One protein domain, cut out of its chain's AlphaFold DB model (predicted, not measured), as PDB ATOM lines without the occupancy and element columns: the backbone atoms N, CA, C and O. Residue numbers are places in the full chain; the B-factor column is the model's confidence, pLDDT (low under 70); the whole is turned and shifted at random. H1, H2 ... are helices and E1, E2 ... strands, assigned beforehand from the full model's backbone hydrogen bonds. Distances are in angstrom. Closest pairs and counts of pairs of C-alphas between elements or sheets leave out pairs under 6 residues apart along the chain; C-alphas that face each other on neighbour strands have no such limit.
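Overview. This is residues 2 to 75 of the 183 residues of an uncharacterized protein of Ruminococcus bromii (UniProt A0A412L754). A flat, open arrangement of three parts: helix H1 at one end, helix H2 in the middle, and a long two-stranded hairpin, E1 and E2, reaching away at the other end. H2 and the hairpin meet near the E2 to H2 link and spread from there as a V, while H1 stands on the other side of H2, joined to E1 by a long link. The printed part has 74 residues with two named helices and two named strands, in the order H1, E1, E2, H2; the sheet has the order E1 - E2 and is antiparallel, and the class is mixed, helices and strands. The whole is loose, with a radius of gyration of the C-alphas of 16.1 A, and the C-alphas span 47 by 36 by 14 A.

Arrangement. H1, residues 8 to 21, is apart from H2, residues 59 to 72, but only just, at a closest distance of 8.0 A between C-alphas. H1 is also apart from E2, residues 48 to 56. E1, residues 33 to 42, and E2 form a hairpin, antiparallel with 159 degrees between their directions. The C-alphas of Tyr 38 and Glu 52, which face each other, are 4.6 A apart. N 37 and O 53, at 2.9 A, and N 51 and O 39, at 2.8 A, are within hydrogen-bond range. E1 bends by 56 degrees at residue 37. The closest C-alphas of E2 and H2 are those of Phe 56 and Phe 62, 5.8 A apart, and those of E1 and H2 are Met 33 and Ser 61, at 7.3 A. Every O i to N i+4 pair is within hydrogen-bond range in H1 and H2.

Along the chain. H1 begins at C-alpha 8, (38.931, 58.984, -49.435), and measures 20.1 A to C-alpha 21. E1 measures 24.9 A from C-alpha 33 to C-alpha 42, which is at (26.023, 31.238, -53.608). E2 measures 24.7 A from C-alpha 48 to C-alpha 56. H2 measures 19.9 A from C-alpha 59 and ends at C-alpha 72, (35.368, 52.185, -47.067).

Size, cuts and confidence. The two C-alphas farthest apart are those of Ser 23 and Lys 46, at 47.8 A. The printed part, residues 2 to 75, has no cut. The link from H1 to E1, 11 residues, is long; those from E1 to E2 and from E2 to H2 are tight. Residues 20 to 25, of which 20 and 21 belong to H1, stand free. The mean pLDDT of the printed part is 87.0, and residues 2 to 4 and 23 to 27 are under 70.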
ATOM      1  N   LYS A   2      31.100  69.744 -54.706       47.91
ATOM      2  CA  LYS A   2      31.413  68.822 -53.600       47.91
ATOM      3  C   LYS A   2      30.559  67.569 -53.785       47.91
ATOM      4  O   LYS A   2      29.357  67.695 -54.021       47.91
ATOM      5  N   GLY A   3      31.189  66.399 -53.757       56.59
ATOM      6  CA  GLY A   3      30.478  65.131 -53.815       56.59
ATOM      7  C   GLY A   3      29.485  65.025 -52.661       56.59
ATOM      8  O   GLY A   3      29.680  65.586 -51.586       56.59
ATOM      9  N   THR A   4      28.395  64.304 -52.894       65.69
ATOM     10  CA  THR A   4      27.372  64.010 -51.882       65.69
ATOM     11  C   THR A   4      27.920  63.137 -50.734       65.69
ATOM     12  O   THR A   4      27.324  63.078 -49.660       65.69
ATOM     13  N   PHE A   5      29.060  62.474 -50.962       70.69
ATOM     14  CA  PHE A   5      29.779  61.613 -50.027       70.69
ATOM     15  C   PHE A   5      31.212  62.130 -49.863       70.69
ATOM     16  O   PHE A   5      31.769  62.614 -50.854       70.69
ATOM     17  N   PRO A   6      31.808  62.003 -48.664       78.94
ATOM     18  CA  PRO A   6      33.230  62.237 -48.478       78.94
ATOM     19  C   PRO A   6      34.033  61.313 -49.393       78.94
ATOM     20  O   PRO A   6      33.793  60.105 -49.406       78.94
ATOM     21  N   ASN A   7      34.979  61.863 -50.143       84.06
ATOM     22  CA  ASN A   7      35.981  61.049 -50.827       84.06
ATOM     23  C   ASN A   7      37.023  60.502 -49.828       84.06
ATOM     24  O   ASN A   7      37.035  60.885 -48.658       84.06
ATOM     25  N   GLU A   8      37.915  59.622 -50.287       82.62
ATOM     26  CA  GLU A   8      38.931  58.984 -49.435       82.62
ATOM     27  C   GLU A   8      39.804  59.992 -48.667       82.62
ATOM     28  O   GLU A   8      40.094  59.781 -47.487       82.62
ATOM     29  N   HIS A   9      40.160  61.119 -49.292       88.88
ATOM     30  CA  HIS A   9      40.927  62.184 -48.644       88.88
ATOM     31  C   HIS A   9      40.104  62.898 -47.567       88.88
ATOM     32  O   HIS A   9      40.591  63.093 -46.456       88.88
ATOM     33  N   GLU A  10      38.838  63.221 -47.849       89.06
ATOM     34  CA  GLU A  10      37.939  63.850 -46.870       89.06
ATOM     35  C   GLU A  10      37.693  62.931 -45.660       89.06
ATOM     36  O   GLU A  10      37.714  63.391 -44.520       89.06
ATOM     37  N   VAL A  11      37.517  61.620 -45.873       86.75
ATOM     38  CA  VAL A  11      37.400  60.643 -44.773       86.75
ATOM     39  C   VAL A  11      38.666  60.631 -43.912       86.75
ATOM     40  O   VAL A  11      38.565  60.643 -42.683       86.75
ATOM     41  N   ALA A  12      39.849  60.632 -44.534       88.69
ATOM     42  CA  ALA A  12      41.122  60.659 -43.817       88.69
ATOM     43  C   ALA A  12      41.292  61.946 -42.990       88.69
ATOM     44  O   ALA A  12      41.710  61.886 -41.830       88.69
ATOM     45  N   GLU A  13      40.915  63.101 -43.544       91.44
ATOM     46  CA  GLU A  13      40.914  64.384 -42.834       91.44
ATOM     47  C   GLU A  13      39.963  64.371 -41.631       91.44
ATOM     48  O   GLU A  13      40.362  64.751 -40.525       91.44
ATOM     49  N   TYR A  14      38.731  63.879 -41.809       88.69
ATOM     50  CA  TYR A  14      37.762  63.758 -40.718       88.69
ATOM     51  C   TYR A  14      38.265  62.840 -39.605       88.69
ATOM     52  O   TYR A  14      38.154  63.188 -38.427       88.69
ATOM     53  N   PHE A  15      38.850  61.693 -39.957       86.69
ATOM     54  CA  PHE A  15      39.395  60.762 -38.975       86.69
ATOM     55  C   PHE A  15      40.599  61.354 -38.226       86.69
ATOM     56  O   PHE A  15      40.675  61.265 -37.000       86.69
ATOM     57  N   SER A  16      41.500  62.041 -38.934       88.06
ATOM     58  CA  SER A  16      42.633  62.747 -38.323       88.06
ATOM     59  C   SER A  16      42.170  63.838 -37.351       88.06
ATOM     60  O   SER A  16      42.647  63.911 -36.216       88.06
ATOM     61  N   GLY A  17      41.191  64.656 -37.755       90.12
ATOM     62  CA  GLY A  17      40.587  65.673 -36.894       90.12
ATOM     63  C   GLY A  17      39.901  65.071 -35.666       90.12
ATOM     64  O   GLY A  17      40.046  65.590 -34.557       90.12
ATOM     65  N   PHE A  18      39.206  63.945 -35.837       87.00
ATOM     66  CA  PHE A  18      38.590  63.215 -34.733       87.00
ATOM     67  C   PHE A  18      39.628  62.754 -33.701       87.00
ATOM     68  O   PHE A  18      39.433  63.025 -32.517       87.00
ATOM     69  N   ASN A  19      40.735  62.138 -34.132       85.06
ATOM     70  CA  ASN A  19      41.792  61.660 -33.231       85.06
ATOM     71  C   ASN A  19      42.480  62.810 -32.482       85.06
ATOM     72  O   ASN A  19      42.710  62.708 -31.280       85.06
ATOM     73  N   LYS A  20      42.744  63.940 -33.155       86.06
ATOM     74  CA  LYS A  20      43.323  65.138 -32.514       86.06
ATOM     75  C   LYS A  20      42.423  65.704 -31.414       86.06
ATOM     76  O   LYS A  20      42.910  66.062 -30.347       86.06
ATOM     77  N   ASN A  21      41.117  65.775 -31.670       86.38
ATOM     78  CA  ASN A  21      40.147  66.333 -30.723       86.38
ATOM     79  C   ASN A  21      39.754  65.342 -29.619       86.38
ATOM     80  O   ASN A  21      39.237  65.750 -28.582       86.38
ATOM     81  N   ASN A  22      39.980  64.045 -29.835       81.06
ATOM     82  CA  ASN A  22      39.593  62.982 -28.920       81.06
ATOM     83  C   ASN A  22      40.780  62.049 -28.659       81.06
ATOM     84  O   ASN A  22      40.797  60.906 -29.115       81.06
ATOM     85  N   SER A  23      41.731  62.529 -27.861       60.34
ATOM     86  CA  SER A  23      43.033  61.917 -27.541       60.34
ATOM     87  C   SER A  23      43.008  60.537 -26.857       60.34
ATOM     88  O   SER A  23      44.016  60.095 -26.328       60.34
ATOM     89  N   LYS A  24      41.858  59.856 -26.792       67.81
ATOM     90  CA  LYS A  24      41.719  58.504 -26.213       67.81
ATOM     91  C   LYS A  24      40.851  57.562 -27.041       67.81
ATOM     92  O   LYS A  24      40.704  56.395 -26.672       67.81
ATOM     93  N   ASN A  25      40.230  58.042 -28.115       65.75
ATOM     94  CA  ASN A  25      39.284  57.229 -28.859       65.75
ATOM     95  C   ASN A  25      40.051  56.367 -29.862       65.75
ATOM     96  O   ASN A  25      40.689  56.876 -30.772       65.75
ATOM     97  N   PHE A  26      39.971  55.053 -29.656       69.75
ATOM     98  CA  PHE A  26      40.574  53.982 -30.459       69.75
ATOM     99  C   PHE A  26      42.055  53.658 -30.233       69.75
ATOM    100  O   PHE A  26      42.451  52.557 -30.593       69.75
ATOM    101  N   GLU A  27      42.846  54.490 -29.549       68.06
ATOM    102  CA  GLU A  27      44.261  54.172 -29.250       68.06
ATOM    103  C   GLU A  27      44.447  52.854 -28.478       68.06
ATOM    104  O   GLU A  27      45.470  52.187 -28.596       68.06
ATOM    105  N   LYS A  28      43.440  52.463 -27.688       73.06
ATOM    106  CA  LYS A  28      43.440  51.212 -26.917       73.06
ATOM    107  C   LYS A  28      42.840  50.021 -27.663       73.06
ATOM    108  O   LYS A  28      42.885  48.916 -27.129       73.06
ATOM    109  N   ILE A  29      42.232  50.229 -28.833       80.06
ATOM    110  CA  ILE A  29      41.655  49.120 -29.593       80.06
ATOM    111  C   ILE A  29      42.788  48.417 -30.322       80.06
ATOM    112  O   ILE A  29      43.304  48.900 -31.325       80.06
ATOM    113  N   ASN A  30      43.151  47.248 -29.811       83.44
ATOM    114  CA  ASN A  30      44.011  46.320 -30.517       83.44
ATOM    115  C   ASN A  30      43.121  45.308 -31.245       83.44
ATOM    116  O   ASN A  30      42.518  44.452 -30.603       83.44
ATOM    117  N   CYS A  31      43.004  45.439 -32.567       84.75
ATOM    118  CA  CYS A  31      42.177  44.542 -33.368       84.75
ATOM    119  C   CYS A  31      42.845  43.164 -33.483       84.75
ATOM    120  O   CYS A  31      43.906  43.026 -34.092       84.75
ATOM    121  N   GLN A  32      42.213  42.139 -32.915       89.38
ATOM    122  CA  GLN A  32      42.714  40.769 -32.893       89.38
ATOM    123  C   GLN A  32      41.914  39.875 -33.843       89.38
ATOM    124  O   GLN A  32      40.834  39.367 -33.521       89.38
ATOM    125  N   MET A  33      42.474  39.649 -35.030       93.31
ATOM    126  CA  MET A  33      41.988  38.634 -35.963       93.31
ATOM    127  C   MET A  33      42.537  37.262 -35.562       93.31
ATOM    128  O   MET A  33      43.746  37.068 -35.468       93.31
ATOM    129  N   LYS A  34      41.641  36.295 -35.352       94.69
ATOM    130  CA  LYS A  34      41.979  34.899 -35.056       94.69
ATOM    131  C   LYS A  34      42.322  34.114 -36.323       94.69
ATOM    132  O   LYS A  34      43.199  33.259 -36.294       94.69
ATOM    133  N   SER A  35      41.629  34.391 -37.425       95.62
ATOM    134  CA  SER A  35      41.938  33.805 -38.733       95.62
ATOM    135  C   SER A  35      41.401  34.666 -39.873       95.62
ATOM    136  O   SER A  35      40.384  35.347 -39.718       95.62
ATOM    137  N   PHE A  36      42.047  34.565 -41.030       95.56
ATOM    138  CA  PHE A  36      41.643  35.186 -42.287       95.56
ATOM    139  C   PHE A  36      41.713  34.146 -43.407       95.56
ATOM    140  O   PHE A  36      42.673  33.381 -43.482       95.56
ATOM    141  N   GLY A  37      40.703  34.111 -44.268       96.50
ATOM    142  CA  GLY A  37      40.654  33.226 -45.424       96.50
ATOM    143  C   GLY A  37      39.562  33.639 -46.399       96.50
ATOM    144  O   GLY A  37      38.947  34.695 -46.252       96.50
ATOM    145  N   TYR A  38      39.298  32.782 -47.382       96.94
ATOM    146  CA  TYR A  38      38.246  32.987 -48.370       96.94
ATOM    147  C   TYR A  38      37.327  31.774 -48.437       96.94
ATOM    148  O   TYR A  38      37.771  30.633 -48.315       96.94
ATOM    149  N   LYS A  39      36.042  32.026 -48.672       96.94
ATOM    150  CA  LYS A  39      35.036  30.998 -48.940       96.94
ATOM    151  C   LYS A  39      34.191  31.399 -50.138       96.94
ATOM    152  O   LYS A  39      33.977  32.584 -50.376       96.94
ATOM    153  N   VAL A  40      33.678  30.417 -50.867       97.00
ATOM    154  CA  VAL A  40      32.709  30.661 -51.939       97.00
ATOM    155  C   VAL A  40      31.306  30.496 -51.369       97.00
ATOM    156  O   VAL A  40      31.002  29.471 -50.761       97.00
ATOM    157  N   LEU A  41      30.462  31.510 -51.546       95.75
ATOM    158  CA  LEU A  41      29.031  31.454 -51.253       95.75
ATOM    159  C   LEU A  41      28.231  31.506 -52.555       95.75
ATOM    160  O   LEU A  41      28.754  31.896 -53.594       95.75
ATOM    161  N   ILE A  42      26.962  31.116 -52.492       96.38
ATOM    162  CA  ILE A  42      26.023  31.238 -53.608       96.38
ATOM    163  C   ILE A  42      25.082  32.407 -53.311       96.38
ATOM    164  O   ILE A  42      24.534  32.486 -52.212       96.38
ATOM    165  N   ASP A  43      24.927  33.319 -54.269       93.50
ATOM    166  CA  ASP A  43      24.045  34.482 -54.141       93.50
ATOM    167  C   ASP A  43      22.569  34.156 -54.426       93.50
ATOM    168  O   ASP A  43      22.207  33.035 -54.794       93.50
ATOM    169  N   GLU A  44      21.699  35.160 -54.286       93.69
ATOM    170  CA  GLU A  44      20.261  35.040 -54.576       93.69
ATOM    171  C   GLU A  44      19.975  34.638 -56.039       93.69
ATOM    172  O   GLU A  44      18.950  34.023 -56.329       93.69
ATOM    173  N   ASN A  45      20.908  34.913 -56.959       95.31
ATOM    174  CA  ASN A  45      20.832  34.571 -58.380       95.31
ATOM    175  C   ASN A  45      21.504  33.228 -58.718       95.31
ATOM    176  O   ASN A  45      21.709  32.926 -59.897       95.31
ATOM    177  N   LYS A  46      21.852  32.416 -57.709       94.62
ATOM    178  CA  LYS A  46      22.559  31.131 -57.844       94.62
ATOM    179  C   LYS A  46      23.959  31.231 -58.464       94.62
ATOM    180  O   LYS A  46      24.460  30.252 -59.019       94.62
ATOM    181  N   LYS A  47      24.616  32.385 -58.371       96.12
ATOM    182  CA  LYS A  47      25.989  32.597 -58.841       96.12
ATOM    183  C   LYS A  47      26.991  32.459 -57.692       96.12
ATOM    184  O   LYS A  47      26.698  32.888 -56.576       96.12
ATOM    185  N   PRO A  48      28.179  31.882 -57.945       96.31
ATOM    186  CA  PRO A  48      29.236  31.829 -56.947       96.31
ATOM    187  C   PRO A  48      29.825  33.223 -56.704       96.31
ATOM    188  O   PRO A  48      30.141  33.950 -57.646       96.31
ATOM    189  N   ILE A  49      30.018  33.567 -55.433       96.38
ATOM    190  CA  ILE A  49      30.684  34.784 -54.970       96.38
ATOM    191  C   ILE A  49      31.843  34.382 -54.062       96.38
ATOM    192  O   ILE A  49      31.664  33.620 -53.110       96.38
ATOM    193  N   LEU A  50      33.032  34.913 -54.345       95.94
ATOM    194  CA  LEU A  50      34.181  34.805 -53.455       95.94
ATOM    195  C   LEU A  50      34.019  35.800 -52.298       95.94
ATOM    196  O   LEU A  50      33.904  37.003 -52.522       95.94
ATOM    197  N   CYS A  51      34.011  35.301 -51.068       94.56
ATOM    198  CA  CYS A  51      33.822  36.092 -49.859       94.56
ATOM    199  C   CYS A  51      35.026  35.961 -48.931       94.56
ATOM    200  O   CYS A  51      35.537  34.859 -48.717       94.56
ATOM    201  N   GLU A  52      35.418  37.069 -48.312       94.50
ATOM    202  CA  GLU A  52      36.335  37.045 -47.176       94.50
ATOM    203  C   GLU A  52      35.675  36.337 -45.985       94.50
ATOM    204  O   GLU A  52      34.493  36.528 -45.680       94.50
ATOM    205  N   GLN A  53      36.445  35.491 -45.305       95.06
ATOM    206  CA  GLN A  53      36.064  34.844 -44.062       95.06
ATOM    207  C   GLN A  53      37.038  35.273 -42.974       95.06
ATOM    208  O   GLN A  53      38.214  34.909 -42.988       95.06
ATOM    209  N   ILE A  54      36.522  36.029 -42.011       95.31
ATOM    210  CA  ILE A  54      37.312  36.585 -40.919       95.31
ATOM    211  C   ILE A  54      36.725  36.106 -39.603       95.31
ATOM    212  O   ILE A  54      35.517  36.199 -39.382       95.31
ATOM    213  N   LEU A  55      37.585  35.588 -38.733       95.69
ATOM    214  CA  LEU A  55      37.232  35.252 -37.363       95.69
ATOM    215  C   LEU A  55      37.946  36.228 -36.437       95.69
ATOM    216  O   LEU A  55      39.165  36.372 -36.521       95.69
ATOM    217  N   PHE A  56      37.198  36.871 -35.550       96.06
ATOM    218  CA  PHE A  56      37.742  37.779 -34.544       96.06
ATOM    219  C   PHE A  56      37.801  37.088 -33.186       96.06
ATOM    220  O   PHE A  56      36.976  36.224 -32.883       96.06
ATOM    221  N   SER A  57      38.789  37.463 -32.380       94.44
ATOM    222  CA  SER A  57      38.951  36.936 -31.021       94.44
ATOM    223  C   SER A  57      37.920  37.509 -30.047       94.44
ATOM    224  O   SER A  57      37.621  36.890 -29.028       94.44
ATOM    225  N   ASP A  58      37.359  38.674 -30.369       93.62
ATOM    226  CA  ASP A  58      36.444  39.420 -29.518       93.62
ATOM    227  C   ASP A  58      35.492  40.314 -30.341       93.62
ATOM    228  O   ASP A  58      35.696  40.577 -31.532       93.62
ATOM    229  N   LEU A  59      34.431  40.790 -29.682       92.69
ATOM    230  CA  LEU A  59      33.410  41.638 -30.296       92.69
ATOM    231  C   LEU A  59      33.932  43.039 -30.655       92.69
ATOM    232  O   LEU A  59      33.481  43.615 -31.643       92.69
ATOM    233  N   GLN A  60      34.862  43.602 -29.880       91.62
ATOM    234  CA  GLN A  60      35.389  44.947 -30.120       91.62
ATOM    235  C   GLN A  60      36.175  44.999 -31.437       91.62
ATOM    236  O   GLN A  60      35.947  45.901 -32.243       91.62
ATOM    237  N   SER A  61      37.032  44.008 -31.682       92.62
ATOM    238  CA  SER A  61      37.792  43.827 -32.919       92.62
ATOM    239  C   SER A  61      36.872  43.692 -34.132       92.62
ATOM    240  O   SER A  61      37.069  44.378 -35.136       92.62
ATOM    241  N   PHE A  62      35.818  42.873 -34.013       93.69
ATOM    242  CA  PHE A  62      34.807  42.730 -35.062       93.69
ATOM    243  C   PHE A  62      34.109  44.060 -35.366       93.69
ATOM    244  O   PHE A  62      34.087  44.480 -36.520       93.69
ATOM    245  N   LEU A  63      33.579  44.748 -34.347       92.06
ATOM    246  CA  LEU A  63      32.844  46.004 -34.533       92.06
ATOM    247  C   LEU A  63      33.726  47.107 -35.120       92.06
ATOM    248  O   LEU A  63      33.270  47.874 -35.965       92.06
ATOM    249  N   PHE A  64      34.987  47.186 -34.687       90.62
ATOM    250  CA  PHE A  64      35.944  48.143 -35.227       90.62
ATOM    251  C   PHE A  64      36.214  47.867 -36.710       90.62
ATOM    252  O   PHE A  64      36.076  48.766 -37.538       90.62
ATOM    253  N   TYR A  65      36.537  46.618 -37.063       91.94
ATOM    254  CA  TYR A  65      36.768  46.237 -38.453       91.94
ATOM    255  C   TYR A  65      35.528  46.476 -39.327       91.94
ATOM    256  O   TYR A  65      35.640  47.111 -40.377       91.94
ATOM    257  N   ASP A  66      34.353  46.009 -38.894       91.31
ATOM    258  CA  ASP A  66      33.097  46.106 -39.645       91.31
ATOM    259  C   ASP A  66      32.708  47.565 -39.910       91.31
ATOM    260  O   ASP A  66      32.390  47.933 -41.041       91.31
ATOM    261  N   PHE A  67      32.851  48.435 -38.906       89.38
ATOM    262  CA  PHE A  67      32.557  49.859 -39.034       89.38
ATOM    263  C   PHE A  67      33.409  50.544 -40.112       89.38
ATOM    264  O   PHE A  67      32.876  51.193 -41.016       89.38
ATOM    265  N   PHE A  68      34.735  50.378 -40.060       87.69
ATOM    266  CA  PHE A  68      35.631  50.986 -41.049       87.69
ATOM    267  C   PHE A  68      35.553  50.299 -42.412       87.69
ATOM    268  O   PHE A  68      35.749  50.948 -43.440       87.69
ATOM    269  N   ASN A  69      35.245  49.002 -42.457       89.75
ATOM    270  CA  ASN A  69      34.944  48.321 -43.709       89.75
ATOM    271  C   ASN A  69      33.676  48.893 -44.359       89.75
ATOM    272  O   ASN A  69      33.677  49.173 -45.555       89.75
ATOM    273  N   GLY A  70      32.630  49.156 -43.573       87.19
ATOM    274  CA  GLY A  70      31.419  49.829 -44.030       87.19
ATOM    275  C   GLY A  70      31.716  51.203 -44.630       87.19
ATOM    276  O   GLY A  70      31.342  51.460 -45.775       87.19
ATOM    277  N   ILE A  71      32.457  52.051 -43.911       85.12
ATOM    278  CA  ILE A  71      32.833  53.391 -44.394       85.12
ATOM    279  C   ILE A  71      33.608  53.308 -45.716       85.12
ATOM    280  O   ILE A  71      33.260  54.018 -46.659       85.12
ATOM    281  N   ARG A  72      34.599  52.408 -45.824       83.94
ATOM    282  CA  ARG A  72      35.368  52.185 -47.067       83.94
ATOM    283  C   ARG A  72      34.491  51.744 -48.239       83.94
ATOM    284  O   ARG A  72      34.761  52.103 -49.377       83.94
ATOM    285  N   ASN A  73      33.417  51.010 -47.961       83.69
ATOM    286  CA  ASN A  73      32.444  50.567 -48.958       83.69
ATOM    287  C   ASN A  73      31.265  51.549 -49.132       83.69
ATOM    288  O   ASN A  73      30.209  51.169 -49.638       83.69
ATOM    289  N   ASN A  74      31.429  52.819 -48.738       80.44
ATOM    290  CA  ASN A  74      30.433  53.891 -48.855       80.44
ATOM    291  C   ASN A  74      29.134  53.672 -48.056       80.44
ATOM    292  O   ASN A  74      28.100  54.276 -48.359       80.44
ATOM    293  N   TYR A  75      29.181  52.859 -47.000       85.06
ATOM    294  CA  TYR A  75      28.119  52.790 -46.001       85.06
ATOM    295  C   TYR A  75      28.362  53.855 -44.939       85.06
ATOM    296  O   TYR A  75      29.212  53.706 -44.063       85.06
TER     297      TYR A  75